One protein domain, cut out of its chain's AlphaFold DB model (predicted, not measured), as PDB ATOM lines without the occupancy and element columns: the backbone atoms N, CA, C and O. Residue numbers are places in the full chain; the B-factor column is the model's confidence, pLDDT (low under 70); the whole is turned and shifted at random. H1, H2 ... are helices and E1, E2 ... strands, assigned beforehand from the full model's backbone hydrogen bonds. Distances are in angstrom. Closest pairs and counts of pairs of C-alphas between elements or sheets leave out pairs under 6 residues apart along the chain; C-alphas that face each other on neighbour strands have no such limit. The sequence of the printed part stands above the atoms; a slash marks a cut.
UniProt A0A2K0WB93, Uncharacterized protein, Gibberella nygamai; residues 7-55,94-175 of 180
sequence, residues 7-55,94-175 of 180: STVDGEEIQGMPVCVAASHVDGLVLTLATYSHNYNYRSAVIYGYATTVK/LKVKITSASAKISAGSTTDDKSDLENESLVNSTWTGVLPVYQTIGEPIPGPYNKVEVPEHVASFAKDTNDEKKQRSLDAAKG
ATOM      1  N   SER A   7     116.926 182.887 166.205       78.44
ATOM      2  CA  SER A   7     118.376 183.053 166.135       78.44
ATOM      3  C   SER A   7     118.901 182.335 164.901       78.44
ATOM      4  O   SER A   7     118.344 181.317 164.508       78.44
ATOM      5  N   THR A   8     119.977 182.830 164.295       80.12
ATOM      6  CA  THR A   8     120.578 182.197 163.113       80.12
ATOM      7  C   THR A   8     121.846 181.449 163.505       80.12
ATOM      8  O   THR A   8     122.740 182.042 164.107       80.12
ATOM      9  N   VAL A   9     121.937 180.167 163.152       77.69
ATOM     10  CA  VAL A   9     123.136 179.335 163.347       77.69
ATOM     11  C   VAL A   9     123.450 178.644 162.030       77.69
ATOM     12  O   VAL A   9     122.574 178.029 161.441       77.69
ATOM     13  N   ASP A  10     124.675 178.823 161.531       82.69
ATOM     14  CA  ASP A  10     125.141 178.282 160.243       82.69
ATOM     15  C   ASP A  10     124.226 178.589 159.037       82.69
ATOM     16  O   ASP A  10     124.174 177.852 158.059       82.69
ATOM     17  N   GLY A  11     123.511 179.719 159.088       79.12
ATOM     18  CA  GLY A  11     122.572 180.146 158.045       79.12
ATOM     19  C   GLY A  11     121.150 179.591 158.191       79.12
ATOM     20  O   GLY A  11     120.276 180.001 157.429       79.12
ATOM     21  N   GLU A  12     120.890 178.733 159.180       80.31
ATOM     22  CA  GLU A  12     119.553 178.232 159.505       80.31
ATOM     23  C   GLU A  12     118.901 179.049 160.627       80.31
ATOM     24  O   GLU A  12     119.544 179.432 161.608       80.31
ATOM     25  N   GLU A  13     117.602 179.317 160.493       83.75
ATOM     26  CA  GLU A  13     116.818 180.007 161.515       83.75
ATOM     27  C   GLU A  13     116.303 179.006 162.558       83.75
ATOM     28  O   GLU A  13     115.503 178.116 162.272       83.75
ATOM     29  N   ILE A  14     116.765 179.163 163.795       83.50
ATOM     30  CA  ILE A  14     116.388 178.349 164.945       83.50
ATOM     31  C   ILE A  14     115.470 179.168 165.846       83.50
ATOM     32  O   ILE A  14     115.737 180.327 166.166       83.50
ATOM     33  N   GLN A  15     114.379 178.555 166.296       86.00
ATOM     34  CA  GLN A  15     113.458 179.198 167.222       86.00
ATOM     35  C   GLN A  15     114.072 179.331 168.625       86.00
ATOM     36  O   GLN A  15     114.503 178.349 169.229       86.00
ATOM     37  N   GLY A  16     114.000 180.540 169.181       90.19
ATOM     38  CA  GLY A  16     114.442 180.876 170.531       90.19
ATOM     39  C   GLY A  16     115.808 181.553 170.596       90.19
ATOM     40  O   GLY A  16     116.551 181.627 169.621       90.19
ATOM     41  N   MET A  17     116.127 182.059 171.783       92.12
ATOM     42  CA  MET A  17     117.392 182.723 172.091       92.12
ATOM     43  C   MET A  17     118.424 181.682 172.551       92.12
ATOM     44  O   MET A  17     118.103 180.926 173.472       92.12
ATOM     45  N   PRO A  18     119.642 181.621 171.980       94.06
ATOM     46  CA  PRO A  18     120.675 180.709 172.446       94.06
ATOM     47  C   PRO A  18     121.034 181.036 173.893       94.06
ATOM     48  O   PRO A  18     121.270 182.190 174.253       94.06
ATOM     49  N   VAL A  19     121.071 180.006 174.726       95.31
ATOM     50  CA  VAL A  19     121.421 180.103 176.139       95.31
ATOM     51  C   VAL A  19     122.438 179.037 176.510       95.31
ATOM     52  O   VAL A  19     122.422 177.916 176.001       95.31
ATOM     53  N   CYS A  20     123.305 179.405 177.445       96.88
ATOM     54  CA  CYS A  20     124.165 178.499 178.183       96.88
ATOM     55  C   CYS A  20     123.738 178.575 179.649       96.88
ATOM     56  O   CYS A  20     123.741 179.661 180.232       96.88
ATOM     57  N   VAL A  21     123.337 177.448 180.236       97.31
ATOM     58  CA  VAL A  21     123.001 177.364 181.661       97.31
ATOM     59  C   VAL A  21     124.056 176.504 182.337       97.31
ATOM     60  O   VAL A  21     124.240 175.342 181.982       97.31
ATOM     61  N   ALA A  22     124.753 177.088 183.306       98.00
ATOM     62  CA  ALA A  22     125.772 176.411 184.092       98.00
ATOM     63  C   ALA A  22     125.326 176.322 185.553       98.00
ATOM     64  O   ALA A  22     124.882 177.310 186.137       98.00
ATOM     65  N   ALA A  23     125.472 175.140 186.144       97.62
ATOM     66  CA  ALA A  23     125.238 174.897 187.560       97.62
ATOM     67  C   ALA A  23     126.449 174.181 188.159       97.62
ATOM     68  O   ALA A  23     127.082 173.348 187.507       97.62
ATOM     69  N   SER A  24     126.808 174.519 189.395       96.62
ATOM     70  CA  SER A  24     127.916 173.895 190.118       96.62
ATOM     71  C   SER A  24     127.593 173.796 191.602       96.62
ATOM     72  O   SER A  24     126.969 174.694 192.165       96.62
ATOM     73  N   HIS A  25     128.025 172.708 192.227       96.69
ATOM     74  CA  HIS A  25     127.888 172.468 193.657       96.69
ATOM     75  C   HIS A  25     129.217 171.951 194.203       96.69
ATOM     76  O   HIS A  25     129.773 170.997 193.660       96.69
ATOM     77  N   VAL A  26     129.726 172.588 195.257       97.38
ATOM     78  CA  VAL A  26     130.930 172.143 195.969       97.38
ATOM     79  C   VAL A  26     130.495 171.204 197.082       97.38
ATOM     80  O   VAL A  26     129.647 171.563 197.894       97.38
ATOM     81  N   ASP A  27     131.073 170.010 197.092       97.50
ATOM     82  CA  ASP A  27     130.763 168.943 198.040       97.50
ATOM     83  C   ASP A  27     131.910 168.727 199.055       97.50
ATOM     84  O   ASP A  27     131.708 168.080 200.082       97.50
ATOM     85  N   GLY A  28     133.108 169.280 198.827       97.69
ATOM     86  CA  GLY A  28     134.197 169.253 199.809       97.69
ATOM     87  C   GLY A  28     135.502 169.904 199.347       97.69
ATOM     88  O   GLY A  28     135.722 170.088 198.151       97.69
ATOM     89  N   LEU A  29     136.368 170.238 200.303       97.81
ATOM     90  CA  LEU A  29     137.721 170.757 200.082       97.81
ATOM     91  C   LEU A  29     138.725 169.629 200.313       97.81
ATOM     92  O   LEU A  29     138.749 169.065 201.402       97.81
ATOM     93  N   VAL A  30     139.537 169.296 199.316       97.75
ATOM     94  CA  VAL A  30     140.555 168.241 199.394       97.75
ATOM     95  C   VAL A  30     141.897 168.898 199.708       97.75
ATOM     96  O   VAL A  30     142.445 169.616 198.871       97.75
ATOM     97  N   LEU A  31     142.401 168.673 200.921       97.94
ATOM     98  CA  LEU A  31     143.660 169.217 201.425       97.94
ATOM     99  C   LEU A  31     144.714 168.108 201.441       97.94
ATOM    100  O   LEU A  31     144.546 167.087 202.098       97.94
ATOM    101  N   THR A  32     145.782 168.313 200.692       97.19
ATOM    102  CA  THR A  32     146.846 167.344 200.387       97.19
ATOM    103  C   THR A  32     148.183 167.792 200.996       97.19
ATOM    104  O   THR A  32     148.238 168.827 201.660       97.19
ATOM    105  N   LEU A  33     149.268 167.035 200.811       97.56
ATOM    106  CA  LEU A  33     150.593 167.374 201.359       97.56
ATOM    107  C   LEU A  33     151.212 168.609 200.692       97.56
ATOM    108  O   LEU A  33     151.962 169.345 201.336       97.56
ATOM    109  N   ALA A  34     150.885 168.848 199.421       94.38
ATOM    110  CA  ALA A  34     151.390 169.963 198.631       94.38
ATOM    111  C   ALA A  34     150.256 170.864 198.130       94.38
ATOM    112  O   ALA A  34     149.191 170.408 197.717       94.38
ATOM    113  N   THR A  35     150.505 172.172 198.085       90.94
ATOM    114  CA  THR A  35     149.508 173.163 197.646       90.94
ATOM    115  C   THR A  35     149.021 172.935 196.215       90.94
ATOM    116  O   THR A  35     147.876 173.252 195.902       90.94
ATOM    117  N   TYR A  36     149.869 172.371 195.350       89.62
ATOM    118  CA  TYR A  36     149.534 172.078 193.958       89.62
ATOM    119  C   TYR A  36     148.480 170.970 193.811       89.62
ATOM    120  O   TYR A  36     147.665 171.028 192.891       89.62
ATOM    121  N   SER A  37     148.469 169.981 194.711       90.38
ATOM    122  CA  SER A  37     147.543 168.843 194.660       90.38
ATOM    123  C   SER A  37     146.222 169.095 195.401       90.38
ATOM    124  O   SER A  37     145.324 168.251 195.343       90.38
ATOM    125  N   HIS A  38     146.058 170.258 196.049       94.50
ATOM    126  CA  HIS A  38     144.778 170.650 196.637       94.50
ATOM    127  C   HIS A  38     143.681 170.678 195.572       94.50
ATOM    128  O   HIS A  38     143.892 171.099 194.432       94.50
ATOM    129  N   ASN A  39     142.479 170.248 195.944       94.69
ATOM    130  CA  ASN A  39     141.376 170.142 194.998       94.69
ATOM    131  C   ASN A  39     140.019 170.325 195.684       94.69
ATOM    132  O   ASN A  39     139.922 170.601 196.878       94.69
ATOM    133  N   TYR A  40     138.955 170.158 194.911       96.81
ATOM    134  CA  TYR A  40     137.580 170.208 195.365       96.81
ATOM    135  C   TYR A  40     136.866 168.927 194.950       96.81
ATOM    136  O   TYR A  40     136.986 168.457 193.812       96.81
ATOM    137  N   ASN A  41     136.045 168.418 195.858       97.25
ATOM    138  CA  ASN A  41     134.937 167.564 195.472       97.25
ATOM    139  C   ASN A  41     133.808 168.475 194.995       97.25
ATOM    140  O   ASN A  41     133.413 169.406 195.702       97.25
ATOM    141  N   TYR A  42     133.325 168.258 193.776       96.94
ATOM    142  CA  TYR A  42     132.297 169.093 193.167       96.94
ATOM    143  C   TYR A  42     131.545 168.358 192.063       96.94
ATOM    144  O   TYR A  42     132.034 167.400 191.459       96.94
ATOM    145  N   ARG A  43     130.362 168.875 191.746       96.56
ATOM    146  CA  ARG A  43     129.563 168.461 190.595       96.56
ATOM    147  C   ARG A  43     129.171 169.686 189.801       96.56
ATOM    148  O   ARG A  43     128.750 170.687 190.378       96.56
ATOM    149  N   SER A  44     129.292 169.612 188.488       97.75
ATOM    150  CA  SER A  44     128.852 170.678 187.602       97.75
ATOM    151  C   SER A  44     128.182 170.129 186.358       97.75
ATOM    152  O   SER A  44     128.467 169.014 185.918       97.75
ATOM    153  N   ALA A  45     127.288 170.935 185.799       98.25
ATOM    154  CA  ALA A  45     126.673 170.695 184.508       98.25
ATOM    155  C   ALA A  45     126.619 172.005 183.724       98.25
ATOM    156  O   ALA A  45     126.347 173.067 184.290       98.25
ATOM    157  N   VAL A  46     126.872 171.915 182.425       98.31
ATOM    158  CA  VAL A  46     126.694 172.999 181.463       98.31
ATOM    159  C   VAL A  46     125.773 172.480 180.373       98.31
ATOM    160  O   VAL A  46     126.064 171.460 179.751       98.31
ATOM    161  N   ILE A  47     124.660 173.167 180.152       97.62
ATOM    162  CA  ILE A  47     123.717 172.857 179.080       97.62
ATOM    163  C   ILE A  47     123.682 174.007 178.081       97.62
ATOM    164  O   ILE A  47     123.643 175.179 178.462       97.62
ATOM    165  N   TYR A  48     123.670 173.662 176.800       97.12
ATOM    166  CA  TYR A  48     123.466 174.591 175.699       97.12
ATOM    167  C   TYR A  48     122.110 174.313 175.072       97.12
ATOM    168  O   TYR A  48     121.712 173.157 174.901       97.12
ATOM    169  N   GLY A  49     121.392 175.369 174.719       95.75
ATOM    170  CA  GLY A  49     120.073 175.225 174.131       95.75
ATOM    171  C   GLY A  49     119.475 176.544 173.692       95.75
ATOM    172  O   GLY A  49     120.157 177.564 173.638       95.75
ATOM    173  N   TYR A  50     118.177 176.512 173.411       95.25
ATOM    174  CA  TYR A  50     117.425 177.672 172.947       95.25
ATOM    175  C   TYR A  50     116.235 177.920 173.868       95.25
ATOM    176  O   TYR A  50     115.389 177.045 174.071       95.25
ATOM    177  N   ALA A  51     116.190 179.113 174.454       95.00
ATOM    178  CA  ALA A  51     115.128 179.551 175.341       95.00
ATOM    179  C   ALA A  51     113.971 180.165 174.547       95.00
ATOM    180  O   ALA A  51     114.171 181.015 173.680       95.00
ATOM    181  N   THR A  52     112.746 179.779 174.890       94.19
ATOM    182  CA  THR A  52     111.512 180.380 174.370       94.19
ATOM    183  C   THR A  52     110.567 180.706 175.519       94.19
ATOM    184  O   THR A  52     110.570 180.030 176.548       94.19
ATOM    185  N   THR A  53     109.753 181.746 175.359       93.88
ATOM    186  CA  THR A  53     108.729 182.089 176.351       93.88
ATOM    187  C   THR A  53     107.564 181.106 176.277       93.88
ATOM    188  O   THR A  53     107.065 180.808 175.190       93.88
ATOM    189  N   VAL A  54     107.101 180.642 177.435       94.50
ATOM    190  CA  VAL A  54     105.842 179.901 177.584       94.50
ATOM    191  C   VAL A  54     104.671 180.847 177.304       94.50
ATOM    192  O   VAL A  54     104.565 181.899 177.935       94.50
ATOM    193  N   LYS A  55     103.819 180.496 176.330       90.81
ATOM    194  CA  LYS A  55     102.769 181.393 175.810       90.81
ATOM    195  C   LYS A  55     101.359 181.054 176.283       90.81
ATOM    196  O   LYS A  55     100.571 181.978 176.441       90.81
ATOM    197  N   LEU A  94     110.446 180.921 180.950       95.00
ATOM    198  CA  LEU A  94     111.246 180.426 179.841       95.00
ATOM    199  C   LEU A  94     111.329 178.910 179.901       95.00
ATOM    200  O   LEU A  94     111.620 178.343 180.952       95.00
ATOM    201  N   LYS A  95     111.130 178.271 178.752       94.94
ATOM    202  CA  LYS A  95     111.477 176.869 178.535       94.94
ATOM    203  C   LYS A  95     112.695 176.790 177.635       94.94
ATOM    204  O   LYS A  95     112.766 177.477 176.614       94.94
ATOM    205  N   VAL A  96     113.653 175.959 178.023       95.06
ATOM    206  CA  VAL A  96     114.901 175.767 177.284       95.06
ATOM    207  C   VAL A  96     114.857 174.408 176.611       95.06
ATOM    208  O   VAL A  96     114.813 173.380 177.284       95.06
ATOM    209  N   LYS A  97     114.887 174.394 175.277       95.06
ATOM    210  CA  LYS A  97     115.149 173.165 174.529       95.06
ATOM    211  C   LYS A  97     116.648 172.900 174.587       95.06
ATOM    212  O   LYS A  97     117.421 173.668 174.020       95.06
ATOM    213  N   ILE A  98     117.044 171.838 175.282       96.00
ATOM    214  CA  ILE A  98     118.447 171.432 175.407       96.00
ATOM    215  C   ILE A  98     118.912 170.839 174.074       96.00
ATOM    216  O   ILE A  98     118.250 169.970 173.510       96.00
ATOM    217  N   THR A  99     120.051 171.316 173.582       95.94
ATOM    218  CA  THR A  99     120.712 170.823 172.366       95.94
ATOM    219  C   THR A  99     121.901 169.942 172.715       95.94
ATOM    220  O   THR A  99     122.099 168.896 172.105       95.94
ATOM    221  N   SER A 100     122.687 170.344 173.712       97.00
ATOM    222  CA  SER A 100     123.805 169.557 174.220       97.00
ATOM    223  C   SER A 100     124.022 169.832 175.702       97.00
ATOM    224  O   SER A 100     123.586 170.852 176.240       97.00
ATOM    225  N   ALA A 101     124.683 168.897 176.376       97.56
ATOM    226  CA  ALA A 101     125.008 169.000 177.787       97.56
ATOM    227  C   ALA A 101     126.362 168.348 178.063       97.56
ATOM    228  O   ALA A 101     126.712 167.341 177.448       97.56
ATOM    229  N   SER A 102     127.102 168.901 179.017       97.88
ATOM    230  CA  SER A 102     128.269 168.267 179.619       97.88
ATOM    231  C   SER A 102     128.148 168.321 181.136       97.88
ATOM    232  O   SER A 102     127.572 169.254 181.697       97.88
ATOM    233  N   ALA A 103     128.669 167.301 181.810       97.50
ATOM    234  CA  ALA A 103     128.701 167.242 183.261       97.50
ATOM    235  C   ALA A 103     130.052 166.714 183.733       97.50
ATOM    236  O   ALA A 103     130.689 165.903 183.057       97.50
ATOM    237  N   LYS A 104     130.486 167.171 184.907       96.06
ATOM    238  CA  LYS A 104     131.698 166.689 185.561       96.06
ATOM    239  C   LYS A 104     131.425 166.449 187.034       96.06
ATOM    240  O   LYS A 104     130.821 167.280 187.707       96.06
ATOM    241  N   ILE A 105     131.912 165.315 187.520       96.19
ATOM    242  CA  ILE A 105     131.915 164.962 188.935       96.19
ATOM    243  C   ILE A 105     133.368 164.741 189.343       96.19
ATOM    244  O   ILE A 105     134.067 163.931 188.737       96.19
ATOM    245  N   SER A 106     133.805 165.478 190.357       94.81
ATOM    246  CA  SER A 106     135.051 165.259 191.083       94.81
ATOM    247  C   SER A 106     134.676 164.797 192.487       94.81
ATOM    248  O   SER A 106     133.983 165.516 193.204       94.81
ATOM    249  N   ALA A 107     135.062 163.578 192.841       95.00
ATOM    250  CA  ALA A 107     134.814 162.974 194.144       95.00
ATOM    251  C   ALA A 107     135.996 162.068 194.488       95.00
ATOM    252  O   ALA A 107     136.509 161.369 193.608       95.00
ATOM    253  N   GLY A 108     136.412 162.063 195.746       91.00
ATOM    254  CA  GLY A 108     137.574 161.311 196.194       91.00
ATOM    255  C   GLY A 108     138.225 161.910 197.431       91.00
ATOM    256  O   GLY A 108     137.858 162.989 197.903       91.00
ATOM    257  N   SER A 109     139.199 161.161 197.941       92.31
ATOM    258  CA  SER A 109     140.093 161.603 199.004       92.31
ATOM    259  C   SER A 109     141.347 162.263 198.417       92.31
ATOM    260  O   SER A 109     141.417 162.579 197.228       92.31
ATOM    261  N   THR A 110     142.346 162.474 199.259       92.50
ATOM    262  CA  THR A 110     143.633 163.058 198.894       92.50
ATOM    263  C   THR A 110     144.406 162.136 197.958       92.50
ATOM    264  O   THR A 110     144.400 160.916 198.117       92.50
ATOM    265  N   THR A 111     145.067 162.717 196.961       92.50
ATOM    266  CA  THR A 111     146.016 162.021 196.087       92.50
ATOM    267  C   THR A 111     147.276 162.866 196.037       92.50
ATOM    268  O   THR A 111     147.233 164.000 195.563       92.50
ATOM    269  N   ASP A 112     148.365 162.316 196.557       94.62
ATOM    270  CA  ASP A 112     149.645 162.998 196.712       94.62
ATOM    271  C   ASP A 112     150.725 162.335 195.861       94.62
ATOM    272  O   ASP A 112     150.659 161.136 195.567       94.62
ATOM    273  N   ASP A 113     151.724 163.121 195.464       94.94
ATOM    274  CA  ASP A 113     152.848 162.617 194.690       94.94
ATOM    275  C   ASP A 113     153.724 161.686 195.533       94.94
ATOM    276  O   ASP A 113     153.923 161.872 196.737       94.94
ATOM    277  N   LYS A 114     154.302 160.673 194.881       96.25
ATOM    278  CA  LYS A 114     155.113 159.653 195.560       96.25
ATOM    279  C   LYS A 114     156.282 160.256 196.350       96.25
ATOM    280  O   LYS A 114     156.568 159.787 197.445       96.25
ATOM    281  N   SER A 115     156.933 161.292 195.820       96.00
ATOM    282  CA  SER A 115     158.046 161.968 196.500       96.00
ATOM    283  C   SER A 115     157.622 162.667 197.791       96.00
ATOM    284  O   SER A 115     158.396 162.692 198.745       96.00
ATOM    285  N   ASP A 116     156.404 163.213 197.835       96.38
ATOM    286  CA  ASP A 116     155.876 163.889 199.023       96.38
ATOM    287  C   ASP A 116     155.486 162.868 200.094       96.38
ATOM    288  O   ASP A 116     155.750 163.079 201.275       96.38
ATOM    289  N   LEU A 117     154.943 161.720 199.673       96.00
ATOM    290  CA  LEU A 117     154.634 160.590 200.555       96.00
ATOM    291  C   LEU A 117     155.888 159.945 201.169       96.00
ATOM    292  O   LEU A 117     155.835 159.462 202.297       96.00
ATOM    293  N   GLU A 118     157.010 159.918 200.445       97.50
ATOM    294  CA  GLU A 118     158.294 159.394 200.940       97.50
ATOM    295  C   GLU A 118     159.029 160.386 201.865       97.50
ATOM    296  O   GLU A 118     159.976 160.011 202.560       97.50
ATOM    297  N   ASN A 119     158.595 161.648 201.917       97.19
ATOM    298  CA  ASN A 119     159.145 162.653 202.819       97.19
ATOM    299  C   ASN A 119     158.497 162.551 204.211       97.19
ATOM    300  O   ASN A 119     157.510 163.223 204.512       97.19
ATOM    301  N   GLU A 120     159.090 161.745 205.095       97.38
ATOM    302  CA  GLU A 120     158.571 161.527 206.454       97.38
ATOM    303  C   GLU A 120     158.405 162.821 207.263       97.38
ATOM    304  O   GLU A 120     157.457 162.944 208.035       97.38
ATOM    305  N   SER A 121     159.296 163.806 207.095       97.69
ATOM    306  CA  SER A 121     159.163 165.083 207.804       97.69
ATOM    307  C   SER A 121     157.893 165.814 207.382       97.69
ATOM    308  O   SER A 121     157.214 166.364 208.243       97.69
ATOM    309  N   LEU A 122     157.584 165.819 206.081       96.94
ATOM    310  CA  LEU A 122     156.392 166.458 205.527       96.94
ATOM    311  C   LEU A 122     155.122 165.729 205.976       96.94
ATOM    312  O   LEU A 122     154.210 166.366 206.502       96.94
ATOM    313  N   VAL A 123     155.089 164.401 205.831       97.19
ATOM    314  CA  VAL A 123     153.944 163.565 206.231       97.19
ATOM    315  C   VAL A 123     153.642 163.701 207.726       97.19
ATOM    316  O   VAL A 123     152.482 163.785 208.115       97.19
ATOM    317  N   ASN A 124     154.670 163.789 208.576       97.25
ATOM    318  CA  ASN A 124     154.489 163.934 210.023       97.25
ATOM    319  C   ASN A 124     154.142 165.367 210.466       97.25
ATOM    320  O   ASN A 124     153.700 165.556 211.601       97.25
ATOM    321  N   SER A 125     154.345 166.378 209.613       97.19
ATOM    322  CA  SER A 125     154.056 167.783 209.937       97.19
ATOM    323  C   SER A 125     152.774 168.330 209.308       97.19
ATOM    324  O   SER A 125     152.307 169.390 209.725       97.19
ATOM    325  N   THR A 126     152.214 167.642 208.311       97.81
ATOM    326  CA  THR A 126     151.128 168.165 207.473       97.81
ATOM    327  C   THR A 126     149.895 167.274 207.551       97.81
ATOM    328  O   THR A 126     149.937 166.094 207.221       97.81
ATOM    329  N   TRP A 127     148.766 167.854 207.959       97.38
ATOM    330  CA  TRP A 127     147.479 167.165 207.922       97.38
ATOM    331  C   TRP A 127     146.937 167.108 206.492       97.38
ATOM    332  O   TRP A 127     146.937 168.121 205.793       97.38
ATOM    333  N   THR A 128     146.408 165.952 206.095       97.06
ATOM    334  CA  THR A 128     145.697 165.770 204.828       97.06
ATOM    335  C   THR A 128     144.312 165.189 205.069       97.06
ATOM    336  O   THR A 128     144.066 164.457 206.032       97.06
ATOM    337  N   GLY A 129     143.372 165.534 204.198       96.81
ATOM    338  CA  GLY A 129     142.022 165.006 204.249       96.81
ATOM    339  C   GLY A 129     141.041 165.827 203.433       96.81
ATOM    340  O   GLY A 129     141.399 166.752 202.708       96.81
ATOM    341  N   VAL A 130     139.765 165.480 203.566       98.00
ATOM    342  CA  VAL A 130     138.672 166.210 202.929       98.00
ATOM    343  C   VAL A 130     137.859 166.917 204.002       98.00
ATOM    344  O   VAL A 130     137.459 166.287 204.978       98.00
ATOM    345  N   LEU A 131     137.579 168.204 203.808       98.00
ATOM    346  CA  LEU A 131     136.582 168.948 204.570       98.00
ATOM    347  C   LEU A 131     135.254 168.895 203.802       98.00
ATOM    348  O   LEU A 131     135.146 169.551 202.765       98.00
ATOM    349  N   PRO A 132     134.252 168.116 204.250       97.62
ATOM    350  CA  PRO A 132     132.959 168.053 203.580       97.62
ATOM    351  C   PRO A 132     132.276 169.427 203.611       97.62
ATOM    352  O   PRO A 132     132.226 170.080 204.654       97.62
ATOM    353  N   VAL A 133     131.743 169.859 202.470       97.88
ATOM    354  CA  VAL A 133     131.016 171.124 202.321       97.88
ATOM    355  C   VAL A 133     129.613 170.818 201.822       97.88
ATOM    356  O   VAL A 133     129.432 170.169 200.796       97.88
ATOM    357  N   TYR A 134     128.605 171.305 202.536       96.88
ATOM    358  CA  TYR A 134     127.215 171.223 202.112       96.88
ATOM    359  C   TYR A 134     126.431 172.421 202.637       96.88
ATOM    360  O   TYR A 134     126.745 172.992 203.680       96.88
ATOM    361  N   GLN A 135     125.403 172.816 201.890       95.81
ATOM    362  CA  GLN A 135     124.467 173.846 202.323       95.81
ATOM    363  C   GLN A 135     123.406 173.238 203.232       95.81
ATOM    364  O   GLN A 135     122.879 172.167 202.929       95.81
ATOM    365  N   THR A 136     123.027 173.970 204.272       96.75
ATOM    366  CA  THR A 136     121.912 173.609 205.145       96.75
ATOM    367  C   THR A 136     120.809 174.655 205.068       96.75
ATOM    368  O   THR A 136     121.078 175.855 205.078       96.75
ATOM    369  N   ILE A 137     119.565 174.198 205.021       96.56
ATOM    370  CA  ILE A 137     118.380 175.004 205.291       96.56
ATOM    371  C   ILE A 137     118.304 175.197 206.807       96.56
ATOM    372  O   ILE A 137     118.381 174.225 207.558       96.56
ATOM    373  N   GLY A 138     118.221 176.453 207.246       96.19
ATOM    374  CA  GLY A 138     118.088 176.798 208.661       96.19
ATOM    375  C   GLY A 138     116.660 176.639 209.182       96.19
ATOM    376  O   GLY A 138     115.733 176.356 208.423       96.19
ATOM    377  N   GLU A 139     116.488 176.874 210.481       95.19
ATOM    378  CA  GLU A 139     115.174 176.850 211.127       95.19
ATOM    379  C   GLU A 139     114.215 177.889 210.510       95.19
ATOM    380  O   GLU A 139     114.632 179.029 210.254       95.19
ATOM    381  N   PRO A 140     112.933 177.546 210.276       95.38
ATOM    382  CA  PRO A 140     111.961 178.478 209.717       95.38
ATOM    383  C   PRO A 140     111.755 179.705 210.609       95.38
ATOM    384  O   PRO A 140     111.390 179.599 211.779       95.38
ATOM    385  N   ILE A 141     111.918 180.890 210.025       96.44
ATOM    386  CA  ILE A 141     111.618 182.158 210.691       96.44
ATOM    387  C   ILE A 141     110.217 182.606 210.250       96.44
ATOM    388  O   ILE A 141     110.001 182.812 209.051       96.44
ATOM    389  N   PRO A 142     109.245 182.754 211.173       96.88
ATOM    390  CA  PRO A 142     107.887 183.136 210.809       96.88
ATOM    391  C   PRO A 142     107.837 184.565 210.257       96.88
ATOM    392  O   PRO A 142     108.480 185.480 210.769       96.88
ATOM    393  N   GLY A 143     107.028 184.763 209.214       97.31
ATOM    394  CA  GLY A 143     106.762 186.091 208.663       97.31
ATOM    395  C   GLY A 143     105.950 186.975 209.625       97.31
ATOM    396  O   GLY A 143     105.241 186.458 210.490       97.31
ATOM    397  N   PRO A 144     105.969 188.308 209.445       97.88
ATOM    398  CA  PRO A 144     105.392 189.264 210.401       97.88
ATOM    399  C   PRO A 144     103.868 189.156 210.587       97.88
ATOM    400  O   PRO A 144     103.335 189.627 211.585       97.88
ATOM    401  N   TYR A 145     103.157 188.548 209.636       97.25
ATOM    402  CA  TYR A 145     101.707 188.320 209.680       97.25
ATOM    403  C   TYR A 145     101.342 186.831 209.771       97.25
ATOM    404  O   TYR A 145     100.172 186.478 209.602       97.25
ATOM    405  N   ASN A 146     102.322 185.949 209.990       97.31
ATOM    406  CA  ASN A 146     102.071 184.520 210.122       97.31
ATOM    407  C   ASN A 146     101.246 184.237 211.388       97.31
ATOM    408  O   ASN A 146     101.519 184.787 212.452       97.31
ATOM    409  N   LYS A 147     100.237 183.372 211.267       97.00
ATOM    410  CA  LYS A 147      99.325 183.004 212.366       97.00
ATOM    411  C   LYS A 147      99.228 181.499 212.596       97.00
ATOM    412  O   LYS A 147      98.415 181.066 213.403       97.00
ATOM    413  N   VAL A 148      99.997 180.713 211.852       96.56
ATOM    414  CA  VAL A 148      99.957 179.251 211.897       96.56
ATOM    415  C   VAL A 148     101.330 178.704 212.251       96.56
ATOM    416  O   VAL A 148     102.347 179.366 212.039       96.56
ATOM    417  N   GLU A 149     101.361 177.498 212.801       96.50
ATOM    418  CA  GLU A 149     102.611 176.774 213.015       96.50
ATOM    419  C   GLU A 149     103.245 176.366 211.680       96.50
ATOM    420  O   GLU A 149     102.601 176.396 210.626       96.50
ATOM    421  N   VAL A 150     104.529 176.006 211.722       96.38
ATOM    422  CA  VAL A 150     105.244 175.505 210.544       96.38
ATOM    423  C   VAL A 150     104.569 174.210 210.077       96.38
ATOM    424  O   VAL A 150     104.521 173.252 210.848       96.38
ATOM    425  N   PRO A 151     104.063 174.142 208.833       95.50
ATOM    426  CA  PRO A 151     103.450 172.923 208.321       95.50
ATOM    427  C   PRO A 151     104.460 171.778 208.202       95.50
ATOM    428  O   PRO A 151     105.629 172.007 207.885       95.50
ATOM    429  N   GLU A 152     103.986 170.540 208.349       94.56
ATOM    430  CA  GLU A 152     104.826 169.337 208.290       94.56
ATOM    431  C   GLU A 152     105.653 169.250 206.997       94.56
ATOM    432  O   GLU A 152     106.852 169.001 207.069       94.56
ATOM    433  N   HIS A 153     105.071 169.551 205.827       94.25
ATOM    434  CA  HIS A 153     105.810 169.509 204.554       94.25
ATOM    435  C   HIS A 153     107.023 170.455 204.538       94.25
ATOM    436  O   HIS A 153     108.039 170.133 203.930       94.25
ATOM    437  N   VAL A 154     106.954 171.602 205.229       95.75
ATOM    438  CA  VAL A 154     108.072 172.555 205.328       95.75
ATOM    439  C   VAL A 154     109.132 172.040 206.298       95.75
ATOM    440  O   VAL A 154     110.323 172.097 205.991       95.75
ATOM    441  N   ALA A 155     108.706 171.529 207.457       92.62
ATOM    442  CA  ALA A 155     109.610 170.999 208.474       92.62
ATOM    443  C   ALA A 155     110.384 169.773 207.959       92.62
ATOM    444  O   ALA A 155     111.612 169.725 208.058       92.62
ATOM    445  N   SER A 156     109.680 168.819 207.345       93.88
ATOM    446  CA  SER A 156     110.279 167.622 206.749       93.88
ATOM    447  C   SER A 156     111.192 167.980 205.580       93.88
ATOM    448  O   SER A 156     112.319 167.499 205.531       93.88
ATOM    449  N   PHE A 157     110.790 168.913 204.706       95.06
ATOM    450  CA  PHE A 157     111.629 169.351 203.586       95.06
ATOM    451  C   PHE A 157     113.004 169.866 204.030       95.06
ATOM    452  O   PHE A 157     114.017 169.501 203.430       95.06
ATOM    453  N   ALA A 158     113.059 170.698 205.077       93.75
ATOM    454  CA  ALA A 158     114.323 171.226 205.590       93.75
ATOM    455  C   ALA A 158     115.229 170.103 206.112       93.75
ATOM    456  O   ALA A 158     116.409 170.043 205.760       93.75
ATOM    457  N   LYS A 159     114.663 169.188 206.907       94.19
ATOM    458  CA  LYS A 159     115.384 168.043 207.463       94.19
ATOM    459  C   LYS A 159     115.897 167.111 206.366       94.19
ATOM    460  O   LYS A 159     117.099 166.874 206.293       94.19
ATOM    461  N   ASP A 160     115.013 166.653 205.486       95.56
ATOM    462  CA  ASP A 160     115.331 165.683 204.437       95.56
ATOM    463  C   ASP A 160     116.379 166.244 203.468       95.56
ATOM    464  O   ASP A 160     117.348 165.566 203.126       95.56
ATOM    465  N   THR A 161     116.251 167.525 203.098       95.81
ATOM    466  CA  THR A 161     117.237 168.210 202.249       95.81
ATOM    467  C   THR A 161     118.601 168.299 202.932       95.81
ATOM    468  O   THR A 161     119.631 168.093 202.286       95.81
ATOM    469  N   ASN A 162     118.634 168.620 204.226       96.75
ATOM    470  CA  ASN A 162     119.879 168.710 204.985       96.75
ATOM    471  C   ASN A 162     120.556 167.343 205.107       96.75
ATOM    472  O   ASN A 162     121.763 167.244 204.872       96.75
ATOM    473  N   ASP A 163     119.787 166.300 205.418       97.12
ATOM    474  CA  ASP A 163     120.280 164.929 205.540       97.12
ATOM    475  C   ASP A 163     120.817 164.417 204.195       97.12
ATOM    476  O   ASP A 163     121.936 163.898 204.137       97.12
ATOM    477  N   GLU A 164     120.096 164.646 203.092       96.19
ATOM    478  CA  GLU A 164     120.547 164.269 201.749       96.19
ATOM    479  C   GLU A 164     121.841 164.998 201.361       96.19
ATOM    480  O   GLU A 164     122.802 164.369 200.904       96.19
ATOM    481  N   LYS A 165     121.897 166.325 201.548       96.44
ATOM    482  CA  LYS A 165     123.076 167.134 201.196       96.44
ATOM    483  C   LYS A 165     124.294 166.749 202.030       96.44
ATOM    484  O   LYS A 165     125.384 166.603 201.474       96.44
ATOM    485  N   LYS A 166     124.108 166.533 203.335       97.38
ATOM    486  CA  LYS A 166     125.157 166.050 204.235       97.38
ATOM    487  C   LYS A 166     125.666 164.688 203.786       97.38
ATOM    488  O   LYS A 166     126.870 164.523 203.604       97.38
ATOM    489  N   GLN A 167     124.768 163.728 203.567       96.69
ATOM    490  CA  GLN A 167     125.157 162.381 203.160       96.69
ATOM    491  C   GLN A 167     125.913 162.403 201.831       96.69
ATOM    492  O   GLN A 167     126.965 161.786 201.718       96.69
ATOM    493  N   ARG A 168     125.439 163.172 200.847       95.50
ATOM    494  CA  ARG A 168     126.106 163.282 199.547       95.50
ATOM    495  C   ARG A 168     127.517 163.872 199.656       95.50
ATOM    496  O   ARG A 168     128.426 163.382 198.992       95.50
ATOM    497  N   SER A 169     127.708 164.895 200.489       96.56
ATOM    498  CA  SER A 169     129.030 165.483 200.747       96.56
ATOM    499  C   SER A 169     129.983 164.478 201.413       96.56
ATOM    500  O   SER A 169     131.144 164.363 201.015       96.56
ATOM    501  N   LEU A 170     129.480 163.677 202.359       96.44
ATOM    502  CA  LEU A 170     130.247 162.602 202.995       96.44
ATOM    503  C   LEU A 170     130.608 161.477 202.013       96.44
ATOM    504  O   LEU A 170     131.743 161.005 202.028       96.44
ATOM    505  N   ASP A 171     129.679 161.071 201.149       95.19
ATOM    506  CA  ASP A 171     129.915 160.047 200.123       95.19
ATOM    507  C   ASP A 171     130.982 160.527 199.122       95.19
ATOM    508  O   ASP A 171     131.921 159.794 198.801       95.19
ATOM    509  N   ALA A 172     130.917 161.799 198.704       94.44
ATOM    510  CA  ALA A 172     131.916 162.404 197.828       94.44
ATOM    511  C   ALA A 172     133.319 162.417 198.461       94.44
ATOM    512  O   ALA A 172     134.294 162.089 197.787       94.44
ATOM    513  N   ALA A 173     133.424 162.731 199.757       94.94
ATOM    514  CA  ALA A 173     134.685 162.691 200.503       94.94
ATOM    515  C   ALA A 173     135.290 161.279 200.605       94.94
ATOM    516  O   ALA A 173     136.510 161.130 200.646       94.94
ATOM    517  N   LYS A 174     134.449 160.237 200.605       92.31
ATOM    518  CA  LYS A 174     134.874 158.827 200.588       92.31
ATOM    519  C   LYS A 174     135.177 158.295 199.183       92.31
ATOM    520  O   LYS A 174     135.640 157.168 199.050       92.31
ATOM    521  N   GLY A 175     134.921 159.083 198.134       82.19
ATOM    522  CA  GLY A 175     135.051 158.645 196.742       82.19
ATOM    523  C   GLY A 175     133.933 157.706 196.275       82.19
ATOM    524  O   GLY A 175     134.054 157.082 195.218       82.19
TER     525      GLY A 175
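What this domain is: This is residues 7 to 55 and 94 to 175 of the 180 residues of an uncharacterized protein of Gibberella nygamai (UniProt A0A2K0WB93). Three long strands, E5, E4 and E3, with short E6 beside one end of E3, make a long, narrow, curled sheet, and H3 reaches away from one face of it as an arm, packed there by residues 165 to 173. The hairpin E1 and E2 turns off one end of the sheet, H1 and H2 lie beyond the other, and residues 143 to 149 stick out. The printed part has 131 residues with three named helices and six named strands, in the order E1 E2 E3 E4 E5 H1 H2 E6 H3; the sheet E5 E4 E3 E6 is antiparallel, and the class is mixed. The whole is extended, with a radius of gyration of the C-alphas of 22.3 A, and flat, spanning 67 by 59 by 22 A.

How they stand to each other: E4, residues 39 to 53, is the antiparallel neighbour of E5, residues 94 to 106, with N 46 and O 102 2.8 A apart, within hydrogen-bond range. E3, residues 17 to 31, forms a hairpin with E4, with N 25 and O 43 at 2.8 A. Edge strand E6, residues 129 to 132, is antiparallel to E3, with N 29 and O 131 at 2.8 A. H3, residues 152 to 173, is on one face, making two layers, sheet and helix, at a height over the sheet of 9.5 A. It lies over E3, only just across the strands at 62 degrees on the local plane; their closest C-alphas, Asp 27 and Ser 169, are 4.7 A apart. E1, residues 7 to 9, and E2, residues 12 to 15, form a hairpin, with N 7 and O 14 at 2.8 A. H1, residues 114 to 117, and H2, residues 120 to 125, only just touch, with 3 pairs of C-alphas within 8 A, and only at the corner; their closest C-alphas, Leu 117 and Val 123, are 6.4 A apart. In H2 and H3 every O i to N i+4 pair is within hydrogen-bond range; H1 is too short for one.

Where its parts are: E3 spans 41.6 A, E4 39.4 A, E5 30.4 A and H3 31.6 A. E3 bends by 58 degrees at residue 28, and E5 by 82 degrees at residue 99. E1 begins at C-alpha 7 (118.376, 183.053, 166.135), and H3 ends at C-alpha 173 (134.685, 162.691, 200.503).

The domain as a whole: The C-alphas of Lys 55 and Ser 121, the two farthest apart, are 66.9 A apart. Residues 56 to 93 are cut out, with 9.4 A between C-alphas 55 and 94. The link from E6 to H3 is long, and no printed residue is under 70 in pLDDT.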